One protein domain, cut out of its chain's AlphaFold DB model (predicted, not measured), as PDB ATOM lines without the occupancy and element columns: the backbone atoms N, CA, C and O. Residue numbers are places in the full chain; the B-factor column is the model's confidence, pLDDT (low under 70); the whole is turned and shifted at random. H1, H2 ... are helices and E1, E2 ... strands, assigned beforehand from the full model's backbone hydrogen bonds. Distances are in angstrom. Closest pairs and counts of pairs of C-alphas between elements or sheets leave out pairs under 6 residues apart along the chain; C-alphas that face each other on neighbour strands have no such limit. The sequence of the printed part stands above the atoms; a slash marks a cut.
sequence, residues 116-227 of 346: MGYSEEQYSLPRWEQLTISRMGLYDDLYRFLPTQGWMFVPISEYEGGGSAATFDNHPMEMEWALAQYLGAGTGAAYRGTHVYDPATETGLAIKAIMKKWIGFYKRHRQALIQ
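What this domain is: This is residues 116 to 227 of the 346 residues of the protein "Hypothetical protein" of Amphiprora paludosa (UniProt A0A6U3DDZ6). A small parallel sheet, E1 and E2, is covered by H2 and H3; H4 packs on H3, completing a row of three helices, and short H1 sits beside H2. The 112 printed residues, mostly helix, run H1, H2, E1, H3, E2, H4; they are compact, with a C-alpha radius of gyration of 13.6 A, spanning 38 by 32 by 20 A.

How they stand to each other: Look at E1, residues 150 to 155, and E2, 188 to 192: N 154 and O 190 are 2.8 A apart. With H3, residues 172 to 184, they make a right-handed strand-helix-strand unit, parallel strands with a helix between. H3 touches H2, residues 127 to 141, at C-alphas 178 and 131, 6.6 A, and H4, residues 202 to 225, at 172 and 207, 5.2 A. H1, residues 120 to 124, touches H2 at C-alphas 122 and 130, 6.1 A. O i to N i+4 pairs are within hydrogen-bond range throughout H2 and H3, 18 of 20 in H4 and 0 of 1 in H1, where 2 of 2 i+3 pairs are.

Where its parts are: Find C-alpha 120 at (34.400, -11.018, 12.184), where H1 begins. H4 runs 30.7 A to C-alpha 225 at (18.132, -26.221, 25.902).

The domain as a whole: The printed part has no cut; residues 156 to 171 form a long link; no printed residue is under 70.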
ATOM      1  N   MET A 116      31.912 -19.638  18.677       87.31
ATOM      2  CA  MET A 116      31.474 -20.672  17.732       87.31
ATOM      3  C   MET A 116      31.440 -20.061  16.326       87.31
ATOM      4  O   MET A 116      30.857 -18.998  16.125       87.31
ATOM      5  N   GLY A 117      32.082 -20.710  15.354       70.25
ATOM      6  CA  GLY A 117      31.915 -20.414  13.933       70.25
ATOM      7  C   GLY A 117      32.270 -18.974  13.603       70.25
ATOM      8  O   GLY A 117      31.551 -18.319  12.858       70.25
ATOM      9  N   TYR A 118      33.324 -18.465  14.241       70.81
ATOM     10  CA  TYR A 118      33.600 -17.041  14.325       70.81
ATOM     11  C   TYR A 118      34.590 -16.581  13.253       70.81
ATOM     12  O   TYR A 118      35.754 -16.978  13.234       70.81
ATOM     13  N   SER A 119      34.104 -15.700  12.384       82.00
ATOM     14  CA  SER A 119      34.886 -14.764  11.575       82.00
ATOM     15  C   SER A 119      34.210 -13.407  11.720       82.00
ATOM     16  O   SER A 119      32.987 -13.313  11.608       82.00
ATOM     17  N   GLU A 120      34.973 -12.357  12.005       81.81
ATOM     18  CA  GLU A 120      34.400 -11.018  12.184       81.81
ATOM     19  C   GLU A 120      33.701 -10.530  10.918       81.81
ATOM     20  O   GLU A 120      32.616  -9.948  10.974       81.81
ATOM     21  N   GLU A 121      34.271 -10.873   9.764       87.38
ATOM     22  CA  GLU A 121      33.747 -10.533   8.451       87.38
ATOM     23  C   GLU A 121      32.388 -11.186   8.184       87.38
ATOM     24  O   GLU A 121      31.559 -10.595   7.489       87.38
ATOM     25  N   GLN A 122      32.089 -12.349   8.775       89.94
ATOM     26  CA  GLN A 122      30.758 -12.960   8.686       89.94
ATOM     27  C   GLN A 122      29.667 -12.006   9.177       89.94
ATOM     28  O   GLN A 122      28.570 -11.981   8.621       89.94
ATOM     29  N   TYR A 123      29.955 -11.197  10.195       89.00
ATOM     30  CA  TYR A 123      28.998 -10.259  10.782       89.00
ATOM     31  C   TYR A 123      28.829  -8.967   9.974       89.00
ATOM     32  O   TYR A 123      27.976  -8.149  10.310       89.00
ATOM     33  N   SER A 124      29.581  -8.822   8.881       92.12
ATOM     34  CA  SER A 124      29.386  -7.786   7.863       92.12
ATOM     35  C   SER A 124      28.539  -8.257   6.668       92.12
ATOM     36  O   SER A 124      28.197  -7.455   5.798       92.12
ATOM     37  N   LEU A 125      28.170  -9.544   6.611       95.19
ATOM     38  CA  LEU A 125      27.356 -10.102   5.528       95.19
ATOM     39  C   LEU A 125      25.886  -9.654   5.614       95.19
ATOM     40  O   LEU A 125      25.385  -9.363   6.704       95.19
ATOM     41  N   PRO A 126      25.141  -9.670   4.490       95.69
ATOM     42  CA  PRO A 126      23.696  -9.469   4.505       95.69
ATOM     43  C   PRO A 126      22.999 -10.401   5.507       95.69
ATOM     44  O   PRO A 126      23.292 -11.596   5.550       95.69
ATOM     45  N   ARG A 127      22.028  -9.884   6.275       95.19
ATOM     46  CA  ARG A 127      21.390 -10.595   7.410       95.19
ATOM     47  C   ARG A 127      21.032 -12.059   7.135       95.19
ATOM     48  O   ARG A 127      21.296 -12.913   7.968       95.19
ATOM     49  N   TRP A 128      20.425 -12.370   5.987       94.69
ATOM     50  CA  TRP A 128      20.015 -13.747   5.664       94.69
ATOM     51  C   TRP A 128      21.190 -14.683   5.360       94.69
ATOM     52  O   TRP A 128      21.123 -15.867   5.695       94.69
ATOM     53  N   GLU A 129      22.265 -14.166   4.766       94.62
ATOM     54  CA  GLU A 129      23.510 -14.914   4.566       94.62
ATOM     55  C   GLU A 129      24.186 -15.159   5.915       94.62
ATOM     56  O   GLU A 129      24.496 -16.302   6.247       94.62
ATOM     57  N   GLN A 130      24.302 -14.112   6.738       94.31
ATOM     58  CA  GLN A 130      24.864 -14.204   8.081       94.31
ATOM     59  C   GLN A 130      24.070 -15.177   8.966       94.31
ATOM     60  O   GLN A 130      24.667 -16.076   9.545       94.31
ATOM     61  N   LEU A 131      22.737 -15.076   9.038       94.94
ATOM     62  CA  LEU A 131      21.888 -16.000   9.806       94.94
ATOM     63  C   LEU A 131      22.088 -17.455   9.381       94.94
ATOM     64  O   LEU A 131      22.179 -18.342  10.230       94.94
ATOM     65  N   THR A 132      22.175 -17.688   8.071       93.62
ATOM     66  CA  THR A 132      22.397 -19.015   7.495       93.62
ATOM     67  C   THR A 132      23.764 -19.563   7.880       93.62
ATOM     68  O   THR A 132      23.840 -20.664   8.424       93.62
ATOM     69  N   ILE A 133      24.834 -18.806   7.629       93.88
ATOM     70  CA  ILE A 133      26.208 -19.230   7.924       93.88
ATOM     71  C   ILE A 133      26.379 -19.421   9.431       93.88
ATOM     72  O   ILE A 133      26.915 -20.443   9.848       93.88
ATOM     73  N   SER A 134      25.825 -18.527  10.253       93.94
ATOM     74  CA  SER A 134      25.806 -18.676  11.708       93.94
ATOM     75  C   SER A 134      25.113 -19.963  12.140       93.94
ATOM     76  O   SER A 134      25.587 -20.627  13.053       93.94
ATOM     77  N   ARG A 135      24.003 -20.349  11.496       94.44
ATOM     78  CA  ARG A 135      23.301 -21.593  11.832       94.44
ATOM     79  C   ARG A 135      24.074 -22.834  11.383       94.44
ATOM     80  O   ARG A 135      24.078 -23.828  12.102       94.44
ATOM     81  N   MET A 136      24.760 -22.773  10.239       94.69
ATOM     82  CA  MET A 136      25.688 -23.823   9.798       94.69
ATOM     83  C   MET A 136      26.855 -23.979  10.781       94.69
ATOM     84  O   MET A 136      27.148 -25.100  11.184       94.69
ATOM     85  N   GLY A 137      27.469 -22.864  11.190       93.69
ATOM     86  CA  GLY A 137      28.555 -22.827  12.169       93.69
ATOM     87  C   GLY A 137      28.123 -23.398  13.515       93.69
ATOM     88  O   GLY A 137      28.739 -24.341  13.990       93.69
ATOM     89  N   LEU A 138      26.989 -22.934  14.056       93.88
ATOM     90  CA  LEU A 138      26.388 -23.505  15.268       93.88
ATOM     91  C   LEU A 138      26.216 -25.019  15.161       93.88
ATOM     92  O   LEU A 138      26.655 -25.748  16.045       93.88
ATOM     93  N   TYR A 139      25.583 -25.500  14.086       95.12
ATOM     94  CA  TYR A 139      25.366 -26.931  13.889       95.12
ATOM     95  C   TYR A 139      26.693 -27.700  13.916       95.12
ATOM     96  O   TYR A 139      26.798 -28.716  14.599       95.12
ATOM     97  N   ASP A 140      27.718 -27.214  13.219       94.69
ATOM     98  CA  ASP A 140      29.016 -27.886  13.147       94.69
ATOM     99  C   ASP A 140      29.790 -27.825  14.475       94.69
ATOM    100  O   ASP A 140      30.383 -28.820  14.897       94.69
ATOM    101  N   ASP A 141      29.749 -26.699  15.179       93.38
ATOM    102  CA  ASP A 141      30.466 -26.514  16.440       93.38
ATOM    103  C   ASP A 141      29.849 -27.280  17.597       93.38
ATOM    104  O   ASP A 141      30.566 -27.750  18.481       93.38
ATOM    105  N   LEU A 142      28.537 -27.498  17.572       93.69
ATOM    106  CA  LEU A 142      27.842 -28.302  18.574       93.69
ATOM    107  C   LEU A 142      28.225 -29.795  18.530       93.69
ATOM    108  O   LEU A 142      27.837 -30.548  19.419       93.69
ATOM    109  N   TYR A 143      29.028 -30.246  17.552       93.50
ATOM    110  CA  TYR A 143      29.719 -31.544  17.635       93.50
ATOM    111  C   TYR A 143      30.896 -31.544  18.619       93.50
ATOM    112  O   TYR A 143      31.309 -32.607  19.086       93.50
ATOM    113  N   ARG A 144      31.490 -30.377  18.888       89.19
ATOM    114  CA  ARG A 144      32.728 -30.216  19.671       89.19
ATOM    115  C   ARG A 144      32.501 -29.501  20.996       89.19
ATOM    116  O   ARG A 144      33.215 -29.774  21.957       89.19
ATOM    117  N   PHE A 145      31.516 -28.616  21.040       90.25
ATOM    118  CA  PHE A 145      31.186 -27.794  22.191       90.25
ATOM    119  C   PHE A 145      29.805 -28.151  22.731       90.25
ATOM    120  O   PHE A 145      28.869 -28.416  21.978       90.25
ATOM    121  N   LEU A 146      29.651 -28.091  24.051       92.81
ATOM    122  CA  LEU A 146      28.325 -28.023  24.653       92.81
ATOM    123  C   LEU A 146      27.663 -26.685  24.283       92.81
ATOM    124  O   LEU A 146      28.369 -25.679  24.173       92.81
ATOM    125  N   PRO A 147      26.320 -26.624  24.199       94.25
ATOM    126  CA  PRO A 147      25.577 -25.380  23.962       94.25
ATOM    127  C   PRO A 147      26.073 -24.163  24.748       94.25
ATOM    128  O   PRO A 147      26.233 -23.066  24.223       94.25
ATOM    129  N   THR A 148      26.383 -24.372  26.027       93.25
ATOM    130  CA  THR A 148      26.768 -23.311  26.962       93.25
ATOM    131  C   THR A 148      28.224 -22.866  26.854       93.25
ATOM    132  O   THR A 148      28.581 -21.855  27.459       93.25
ATOM    133  N   GLN A 149      29.059 -23.603  26.116       92.94
ATOM    134  CA  GLN A 149      30.477 -23.290  25.926       92.94
ATOM    135  C   GLN A 149      30.720 -22.322  24.772       92.94
ATOM    136  O   GLN A 149      31.833 -21.826  24.635       92.94
ATOM    137  N   GLY A 150      29.711 -22.062  23.947       88.44
ATOM    138  CA  GLY A 150      29.860 -21.261  22.746       88.44
ATOM    139  C   GLY A 150      29.263 -19.873  22.823       88.44
ATOM    140  O   GLY A 150      28.389 -19.585  23.653       88.44
ATOM    141  N   TRP A 151      29.665 -19.034  21.872       89.75
ATOM    142  CA  TRP A 151      28.962 -17.799  21.577       89.75
ATOM    143  C   TRP A 151      28.952 -17.372  20.133       89.75
ATOM    144  O   TRP A 151      29.836 -17.709  19.360       89.75
ATOM    145  N   MET A 152      27.930 -16.577  19.828       91.38
ATOM    146  CA  MET A 152      27.674 -16.007  18.513       91.38
ATOM    147  C   MET A 152      27.454 -14.499  18.609       91.38
ATOM    148  O   MET A 152      27.348 -13.931  19.696       91.38
ATOM    149  N   PHE A 153      27.316 -13.833  17.473       91.69
ATOM    150  CA  PHE A 153      27.200 -12.382  17.427       91.69
ATOM    151  C   PHE A 153      25.991 -11.926  16.609       91.69
ATOM    152  O   PHE A 153      25.624 -12.538  15.602       91.69
ATOM    153  N   VAL A 154      25.371 -10.827  17.046       93.62
ATOM    154  CA  VAL A 154      24.264 -10.155  16.356       93.62
ATOM    155  C   VAL A 154      24.597  -8.669  16.205       93.62
ATOM    156  O   VAL A 154      24.559  -7.937  17.201       93.62
ATOM    157  N   PRO A 155      24.904  -8.198  14.985       93.56
ATOM    158  CA  PRO A 155      25.160  -6.786  14.724       93.56
ATOM    159  C   PRO A 155      23.833  -6.015  14.708       93.56
ATOM    160  O   PRO A 155      23.109  -6.002  13.716       93.56
ATOM    161  N   ILE A 156      23.479  -5.366  15.818       94.56
ATOM    162  CA  ILE A 156      22.323  -4.456  15.850       94.56
ATOM    163  C   ILE A 156      22.650  -3.188  15.054       94.56
ATOM    164  O   ILE A 156      21.844  -2.745  14.240       94.56
ATOM    165  N   SER A 157      23.851  -2.645  15.251       91.56
ATOM    166  CA  SER A 157      24.411  -1.528  14.479       91.56
ATOM    167  C   SER A 157      25.495  -2.013  13.512       91.56
ATOM    168  O   SER A 157      25.896  -3.173  13.561       91.56
ATOM    169  N   GLU A 158      25.946  -1.129  12.618       90.81
ATOM    170  CA  GLU A 158      26.966  -1.463  11.618       90.81
ATOM    171  C   GLU A 158      28.254  -1.981  12.273       90.81
ATOM    172  O   GLU A 158      28.745  -1.408  13.248       90.81
ATOM    173  N   TYR A 159      28.778  -3.076  11.721       87.69
ATOM    174  CA  TYR A 159      29.987  -3.764  12.162       87.69
ATOM    175  C   TYR A 159      30.871  -4.061  10.948       87.69
ATOM    176  O   TYR A 159      30.340  -4.431   9.899       87.69
ATOM    177  N   GLU A 160      32.187  -3.848  11.070       86.81
ATOM    178  CA  GLU A 160      33.191  -4.102  10.015       86.81
ATOM    179  C   GLU A 160      32.828  -3.552   8.616       86.81
ATOM    180  O   GLU A 160      33.167  -4.124   7.584       86.81
ATOM    181  N   GLY A 161      32.100  -2.432   8.553       88.06
ATOM    182  CA  GLY A 161      31.712  -1.806   7.281       88.06
ATOM    183  C   GLY A 161      30.645  -2.562   6.472       88.06
ATOM    184  O   GLY A 161      30.489  -2.298   5.281       88.06
ATOM    185  N   GLY A 162      29.895  -3.486   7.086       88.00
ATOM    186  CA  GLY A 162      28.828  -4.250   6.416       88.00
ATOM    187  C   GLY A 162      27.607  -3.427   5.976       88.00
ATOM    188  O   GLY A 162      26.741  -3.919   5.246       88.00
ATOM    189  N   GLY A 163      27.509  -2.163   6.403       92.69
ATOM    190  CA  GLY A 163      26.406  -1.268   6.070       92.69
ATOM    191  C   GLY A 163      25.024  -1.757   6.527       92.69
ATOM    192  O   GLY A 163      24.865  -2.703   7.300       92.69
ATOM    193  N   SER A 164      23.975  -1.111   6.013       93.62
ATOM    194  CA  SER A 164      22.584  -1.346   6.434       93.62
ATOM    195  C   SER A 164      22.021  -2.725   6.075       93.62
ATOM    196  O   SER A 164      20.985  -3.124   6.609       93.62
ATOM    197  N   ALA A 165      22.658  -3.467   5.167       95.38
ATOM    198  CA  ALA A 165      22.241  -4.821   4.803       95.38
ATOM    199  C   ALA A 165      22.611  -5.862   5.874       95.38
ATOM    200  O   ALA A 165      21.956  -6.904   5.942       95.38
ATOM    201  N   ALA A 166      23.617  -5.569   6.705       94.62
ATOM    202  CA  ALA A 166      24.099  -6.435   7.778       94.62
ATOM    203  C   ALA A 166      23.460  -6.122   9.143       94.62
ATOM    204  O   ALA A 166      23.374  -6.992  10.002       94.62
ATOM    205  N   THR A 167      22.954  -4.901   9.353       93.94
ATOM    206  CA  THR A 167      22.399  -4.460  10.646       93.94
ATOM    207  C   THR A 167      21.024  -5.047  10.954       93.94
ATOM    208  O   THR A 167      20.151  -5.045  10.088       93.94
ATOM    209  N   PHE A 168      20.782  -5.460  12.196       94.69
ATOM    210  CA  PHE A 168      19.505  -6.036  12.650       94.69
ATOM    211  C   PHE A 168      18.517  -5.007  13.197       94.69
ATOM    212  O   PHE A 168      17.338  -5.328  13.375       94.69
ATOM    213  N   ASP A 169      18.961  -3.776  13.458       90.44
ATOM    214  CA  ASP A 169      18.060  -2.716  13.899       90.44
ATOM    215  C   ASP A 169      16.904  -2.517  12.904       90.44
ATOM    216  O   ASP A 169      17.105  -2.505  11.692       90.44
ATOM    217  N   ASN A 170      15.679  -2.376  13.414       91.81
ATOM    218  CA  ASN A 170      14.435  -2.257  12.643       91.81
ATOM    219  C   ASN A 170      14.077  -3.442  11.714       91.81
ATOM    220  O   ASN A 170      13.200  -3.297  10.862       91.81
ATOM    221  N   HIS A 171      14.682  -4.622  11.894       95.69
ATOM    222  CA  HIS A 171      14.434  -5.820  11.074       95.69
ATOM    223  C   HIS A 171      13.860  -6.973  11.924       95.69
ATOM    224  O   HIS A 171      14.587  -7.885  12.325       95.69
ATOM    225  N   PRO A 172      12.552  -6.941  12.258       96.81
ATOM    226  CA  PRO A 172      11.960  -7.856  13.235       96.81
ATOM    227  C   PRO A 172      12.025  -9.331  12.824       96.81
ATOM    228  O   PRO A 172      12.273 -10.171  13.683       96.81
ATOM    229  N   MET A 173      11.845  -9.664  11.541       96.94
ATOM    230  CA  MET A 173      11.899 -11.058  11.080       96.94
ATOM    231  C   MET A 173      13.295 -11.650  11.286       96.94
ATOM    232  O   MET A 173      13.440 -12.708  11.887       96.94
ATOM    233  N   GLU A 174      14.334 -10.955  10.838       96.94
ATOM    234  CA  GLU A 174      15.714 -11.396  10.999       96.94
ATOM    235  C   GLU A 174      16.118 -11.439  12.478       96.94
ATOM    236  O   GLU A 174      16.765 -12.393  12.909       96.94
ATOM    237  N   MET A 175      15.668 -10.473  13.286       97.25
ATOM    238  CA  MET A 175      15.871 -10.493  14.737       97.25
ATOM    239  C   MET A 175      15.185 -11.692  15.405       97.25
ATOM    240  O   MET A 175      15.751 -12.290  16.321       97.25
ATOM    241  N   GLU A 176      13.998 -12.085  14.939       98.12
ATOM    242  CA  GLU A 176      13.327 -13.303  15.395       98.12
ATOM    243  C   GLU A 176      14.158 -14.548  15.095       98.12
ATOM    244  O   GLU A 176      14.369 -15.369  15.987       98.12
ATOM    245  N   TRP A 177      14.678 -14.653  13.875       98.00
ATOM    246  CA  TRP A 177      15.541 -15.753  13.458       98.00
ATOM    247  C   TRP A 177      16.832 -15.824  14.277       98.00
ATOM    248  O   TRP A 177      17.175 -16.903  14.757       98.00
ATOM    249  N   ALA A 178      17.499 -14.689  14.514       96.94
ATOM    250  CA  ALA A 178      18.678 -14.618  15.377       96.94
ATOM    251  C   ALA A 178      18.363 -15.129  16.792       96.94
ATOM    252  O   ALA A 178      19.017 -16.042  17.292       96.94
ATOM    253  N   LEU A 179      17.328 -14.580  17.432       97.69
ATOM    254  CA  LEU A 179      16.938 -14.977  18.787       97.69
ATOM    255  C   LEU A 179      16.584 -16.462  18.866       97.69
ATOM    256  O   LEU A 179      17.034 -17.142  19.786       97.69
ATOM    257  N   ALA A 180      15.804 -16.957  17.910       98.06
ATOM    258  CA  ALA A 180      15.375 -18.342  17.866       98.06
ATOM    259  C   ALA A 180      16.541 -19.314  17.709       98.06
ATOM    260  O   ALA A 180      16.619 -20.282  18.459       98.06
ATOM    261  N   GLN A 181      17.451 -19.068  16.763       96.25
ATOM    262  CA  GLN A 181      18.550 -19.996  16.507       96.25
ATOM    263  C   GLN A 181      19.582 -19.987  17.637       96.25
ATOM    264  O   GLN A 181      20.045 -21.051  18.023       96.25
ATOM    265  N   TYR A 182      19.910 -18.825  18.216       96.69
ATOM    266  CA  TYR A 182      20.910 -18.758  19.285       96.69
ATOM    267  C   TYR A 182      20.348 -19.278  20.610       96.69
ATOM    268  O   TYR A 182      20.902 -20.207  21.195       96.69
ATOM    269  N   LEU A 183      19.195 -18.762  21.055       97.31
ATOM    270  CA  LEU A 183      18.577 -19.238  22.296       97.31
ATOM    271  C   LEU A 183      18.098 -20.687  22.170       97.31
ATOM    272  O   LEU A 183      18.233 -21.455  23.119       97.31
ATOM    273  N   GLY A 184      17.571 -21.068  21.005       97.12
ATOM    274  CA  GLY A 184      17.143 -22.433  20.710       97.12
ATOM    275  C   GLY A 184      18.291 -23.420  20.509       97.12
ATOM    276  O   GLY A 184      18.043 -24.615  20.563       97.12
ATOM    277  N   ALA A 185      19.527 -22.959  20.303       96.06
ATOM    278  CA  ALA A 185      20.732 -23.788  20.359       96.06
ATOM    279  C   ALA A 185      21.333 -23.867  21.770       96.06
ATOM    280  O   ALA A 185      22.331 -24.553  21.961       96.06
ATOM    281  N   GLY A 186      20.780 -23.134  22.746       95.75
ATOM    282  CA  GLY A 186      21.367 -22.984  24.079       95.75
ATOM    283  C   GLY A 186      22.616 -22.098  24.129       95.75
ATOM    284  O   GLY A 186      23.265 -22.028  25.175       95.75
ATOM    285  N   THR A 187      22.917 -21.400  23.033       93.69
ATOM    286  CA  THR A 187      24.138 -20.617  22.828       93.69
ATOM    287  C   THR A 187      23.871 -19.130  23.061       93.69
ATOM    288  O   THR A 187      22.923 -18.541  22.538       93.69
ATOM    289  N   GLY A 188      24.722 -18.483  23.857       89.31
ATOM    290  CA  GLY A 188      24.610 -17.045  24.103       89.31
ATOM    291  C   GLY A 188      25.082 -16.226  22.902       89.31
ATOM    292  O   GLY A 188      26.092 -16.560  22.291       89.31
ATOM    293  N   ALA A 189      24.411 -15.112  22.608       91.56
ATOM    294  CA  ALA A 189      24.867 -14.175  21.584       91.56
ATOM    295  C   ALA A 189      25.241 -12.805  22.168       91.56
ATOM    296  O   ALA A 189      24.585 -12.320  23.092       91.56
ATOM    297  N   ALA A 190      26.286 -12.183  21.622       90.75
ATOM    298  CA  ALA A 190      26.625 -10.785  21.854       90.75
ATOM    299  C   ALA A 190      25.810  -9.904  20.896       90.75
ATOM    300  O   ALA A 190      25.987  -9.961  19.682       90.75
ATOM    301  N   TYR A 191      24.899  -9.100  21.444       92.31
ATOM    302  CA  TYR A 191      24.096  -8.146  20.677       92.31
ATOM    303  C   TYR A 191      24.825  -6.802  20.656       92.31
ATOM    304  O   TYR A 191      24.837  -6.099  21.668       92.31
ATOM    305  N   ARG A 192      25.465  -6.453  19.534       90.88
ATOM    306  CA  ARG A 192      26.328  -5.265  19.447       90.88
ATOM    307  C   ARG A 192      25.604  -4.092  18.801       90.88
ATOM    308  O   ARG A 192      25.250  -4.130  17.626       90.88
ATOM    309  N   GLY A 193      25.415  -3.033  19.574       91.25
ATOM    310  CA  GLY A 193      24.814  -1.778  19.139       91.25
ATOM    311  C   GLY A 193      24.610  -0.833  20.317       91.25
ATOM    312  O   GLY A 193      24.852  -1.194  21.468       91.25
ATOM    313  N   THR A 194      24.159   0.388  20.042       89.50
ATOM    314  CA  THR A 194      23.905   1.401  21.088       89.50
ATOM    315  C   THR A 194      22.602   1.165  21.855       89.50
ATOM    316  O   THR A 194      22.383   1.746  22.916       89.50
ATOM    317  N   HIS A 195      21.730   0.318  21.317       89.56
ATOM    318  CA  HIS A 195      20.451  -0.093  21.880       89.56
ATOM    319  C   HIS A 195      20.057  -1.447  21.276       89.56
ATOM    320  O   HIS A 195      20.641  -1.872  20.284       89.56
ATOM    321  N   VAL A 196      19.080  -2.135  21.874       88.56
ATOM    322  CA  VAL A 196      18.596  -3.434  21.360       88.56
ATOM    323  C   VAL A 196      17.350  -3.281  20.479       88.56
ATOM    324  O   VAL A 196      17.126  -4.077  19.573       88.56
ATOM    325  N   TYR A 197      16.530  -2.268  20.755       93.19
ATOM    326  CA  TYR A 197      15.381  -1.866  19.944       93.19
ATOM    327  C   TYR A 197      15.029  -0.405  20.250       93.19
ATOM    328  O   TYR A 197      15.287   0.066  21.363       93.19
ATOM    329  N   ASP A 198      14.416   0.297  19.298       93.19
ATOM    330  CA  ASP A 198      13.898   1.651  19.513       93.19
ATOM    331  C   ASP A 198      12.461   1.606  20.086       93.19
ATOM    332  O   ASP A 198      11.528   1.180  19.402       93.19
ATOM    333  N   PRO A 199      12.218   2.020  21.345       94.56
ATOM    334  CA  PRO A 199      10.871   2.024  21.915       94.56
ATOM    335  C   PRO A 199       9.916   3.040  21.263       94.56
ATOM    336  O   PRO A 199       8.723   2.990  21.564       94.56
ATOM    337  N   ALA A 200      10.412   3.967  20.437       95.81
ATOM    338  CA  ALA A 200       9.617   4.989  19.761       95.81
ATOM    339  C   ALA A 200       9.059   4.539  18.397       95.81
ATOM    340  O   ALA A 200       8.219   5.243  17.836       95.81
ATOM    341  N   THR A 201       9.481   3.384  17.868       95.88
ATOM    342  CA  THR A 201       9.056   2.882  16.551       95.88
ATOM    343  C   THR A 201       8.194   1.626  16.658       95.88
ATOM    344  O   THR A 201       8.317   0.823  17.585       95.88
ATOM    345  N   GLU A 202       7.312   1.420  15.677       96.75
ATOM    346  CA  GLU A 202       6.504   0.197  15.582       96.75
ATOM    347  C   GLU A 202       7.385  -1.051  15.401       96.75
ATOM    348  O   GLU A 202       7.174  -2.071  16.059       96.75
ATOM    349  N   THR A 203       8.434  -0.943  14.583       96.00
ATOM    350  CA  THR A 203       9.442  -1.989  14.366       96.00
ATOM    351  C   THR A 203      10.188  -2.345  15.649       96.00
ATOM    352  O   THR A 203      10.356  -3.528  15.948       96.00
ATOM    353  N   GLY A 204      10.585  -1.363  16.458       96.12
ATOM    354  CA  GLY A 204      11.245  -1.625  17.733       96.12
ATOM    355  C   GLY A 204      10.308  -2.232  18.784       96.12
ATOM    356  O   GLY A 204      10.711  -3.129  19.528       96.12
ATOM    357  N   LEU A 205       9.025  -1.853  18.808       97.25
ATOM    358  CA  LEU A 205       8.020  -2.528  19.640       97.25
ATOM    359  C   LEU A 205       7.767  -3.977  19.195       97.25
ATOM    360  O   LEU A 205       7.600  -4.852  20.054       97.25
ATOM    361  N   ALA A 206       7.797  -4.256  17.889       98.06
ATOM    362  CA  ALA A 206       7.734  -5.615  17.359       98.06
ATOM    363  C   ALA A 206       8.955  -6.443  17.797       98.06
ATOM    364  O   ALA A 206       8.787  -7.541  18.334       98.06
ATOM    365  N   ILE A 207      10.172  -5.892  17.691       97.50
ATOM    366  CA  ILE A 207      11.402  -6.533  18.191       97.50
ATOM    367  C   ILE A 207      11.292  -6.818  19.692       97.50
ATOM    368  O   ILE A 207      11.585  -7.927  20.136       97.50
ATOM    369  N   LYS A 208      10.793  -5.870  20.493       97.50
ATOM    370  CA  LYS A 208      10.567  -6.081  21.929       97.50
ATOM    371  C   LYS A 208       9.617  -7.251  22.203       97.50
ATOM    372  O   LYS A 208       9.839  -8.008  23.152       97.50
ATOM    373  N   ALA A 209       8.547  -7.399  21.423       98.12
ATOM    374  CA  ALA A 209       7.611  -8.516  21.559       98.12
ATOM    375  C   ALA A 209       8.275  -9.857  21.203       98.12
ATOM    376  O   ALA A 209       8.147 -10.824  21.957       98.12
ATOM    377  N   ILE A 210       9.054  -9.885  20.123       98.06
ATOM    378  CA  ILE A 210       9.844 -11.041  19.682       98.06
ATOM    379  C   ILE A 210      10.875 -11.445  20.745       98.06
ATOM    380  O   ILE A 210      10.953 -12.612  21.128       98.06
ATOM    381  N   MET A 211      11.610 -10.483  21.306       97.06
ATOM    382  CA  MET A 211      12.535 -10.728  22.413       97.06
ATOM    383  C   MET A 211      11.821 -11.341  23.615       97.06
ATOM    384  O   MET A 211      12.294 -12.325  24.177       97.06
ATOM    385  N   LYS A 212      10.660 -10.803  24.011       98.12
ATOM    386  CA  LYS A 212       9.868 -11.372  25.112       98.12
ATOM    387  C   LYS A 212       9.442 -12.811  24.828       98.12
ATOM    388  O   LYS A 212       9.518 -13.630  25.743       98.12
ATOM    389  N   LYS A 213       9.021 -13.114  23.596       97.94
ATOM    390  CA  LYS A 213       8.660 -14.470  23.155       97.94
ATOM    391  C   LYS A 213       9.837 -15.426  23.349       97.94
ATOM    392  O   LYS A 213       9.711 -16.381  24.111       97.94
ATOM    393  N   TRP A 214      10.984 -15.137  22.739       98.31
ATOM    394  CA  TRP A 214      12.121 -16.063  22.721       98.31
ATOM    395  C   TRP A 214      12.893 -16.129  24.037       98.31
ATOM    396  O   TRP A 214      13.293 -17.211  24.453       98.31
ATOM    397  N   ILE A 215      13.027 -15.018  24.770       97.94
ATOM    398  CA  ILE A 215      13.577 -15.042  26.136       97.94
ATOM    399  C   ILE A 215      12.636 -15.806  27.072       97.94
ATOM    400  O   ILE A 215      13.096 -16.521  27.961       97.94
ATOM    401  N   GLY A 216      11.320 -15.648  26.899       98.31
ATOM    402  CA  GLY A 216      10.315 -16.397  27.647       98.31
ATOM    403  C   GLY A 216      10.416 -17.898  27.387       98.31
ATOM    404  O   GLY A 216      10.490 -18.659  28.348       98.31
ATOM    405  N   PHE A 217      10.486 -18.291  26.113       98.25
ATOM    406  CA  PHE A 217      10.736 -19.666  25.679       98.25
ATOM    407  C   PHE A 217      12.029 -20.208  26.298       98.25
ATOM    408  O   PHE A 217      11.986 -21.155  27.077       98.25
ATOM    409  N   TYR A 218      13.163 -19.533  26.093       98.12
ATOM    410  CA  TYR A 218      14.438 -19.955  26.672       98.12
ATOM    411  C   TYR A 218      14.344 -20.144  28.186       98.12
ATOM    412  O   TYR A 218      14.742 -21.172  28.708       98.12
ATOM    413  N   LYS A 219      13.770 -19.190  28.926       97.56
ATOM    414  CA  LYS A 219      13.658 -19.304  30.388       97.56
ATOM    415  C   LYS A 219      12.812 -20.492  30.842       97.56
ATOM    416  O   LYS A 219      13.148 -21.058  31.883       97.56
ATOM    417  N   ARG A 220      11.748 -20.832  30.110       96.81
ATOM    418  CA  ARG A 220      10.905 -21.999  30.402       96.81
ATOM    419  C   ARG A 220      11.662 -23.300  30.155       96.81
ATOM    420  O   ARG A 220      11.717 -24.124  31.058       96.81
ATOM    421  N   HIS A 221      12.327 -23.407  29.008       97.31
ATOM    422  CA  HIS A 221      12.902 -24.666  28.521       97.31
ATOM    423  C   HIS A 221      14.426 -24.774  28.696       97.31
ATOM    424  O   HIS A 221      15.068 -25.696  28.199       97.31
ATOM    425  N   ARG A 222      15.066 -23.818  29.388       96.38
ATOM    426  CA  ARG A 222      16.538 -23.745  29.487       96.38
ATOM    427  C   ARG A 222      17.170 -24.998  30.062       96.38
ATOM    428  O   ARG A 222      18.324 -25.243  29.762       96.38
ATOM    429  N   GLN A 223      16.468 -25.747  30.914       95.19
ATOM    430  CA  GLN A 223      17.047 -26.955  31.495       95.19
ATOM    431  C   GLN A 223      17.324 -27.992  30.415       95.19
ATOM    432  O   GLN A 223      18.381 -28.611  30.472       95.19
ATOM    433  N   ALA A 224      16.443 -28.128  29.416       96.12
ATOM    434  CA  ALA A 224      16.695 -28.953  28.244       96.12
ATOM    435  C   ALA A 224      17.587 -28.246  27.215       96.12
ATOM    436  O   ALA A 224      18.541 -28.853  26.743       96.12
ATOM    437  N   LEU A 225      17.358 -26.960  26.917       96.88
ATOM    438  CA  LEU A 225      18.132 -26.221  25.902       96.88
ATOM    439  C   LEU A 225      19.630 -26.083  26.227       96.88
ATOM    440  O   LEU A 225      20.419 -25.784  25.345       96.88
ATOM    441  N   ILE A 226      20.061 -26.279  27.476       95.06
ATOM    442  CA  ILE A 226      21.494 -26.289  27.825       95.06
ATOM    443  C   ILE A 226      22.121 -27.692  27.807       95.06
ATOM    444  O   ILE A 226      23.297 -27.831  28.142       95.06
ATOM    445  N   GLN A 227      21.354 -28.727  27.451       95.81
ATOM    446  CA  GLN A 227      21.836 -30.107  27.351       95.81
ATOM    447  C   GLN A 227      22.432 -30.406  25.973       95.81
ATOM    448  O   GLN A 227      22.099 -29.710  25.008       95.81
TER     449      GLN A 227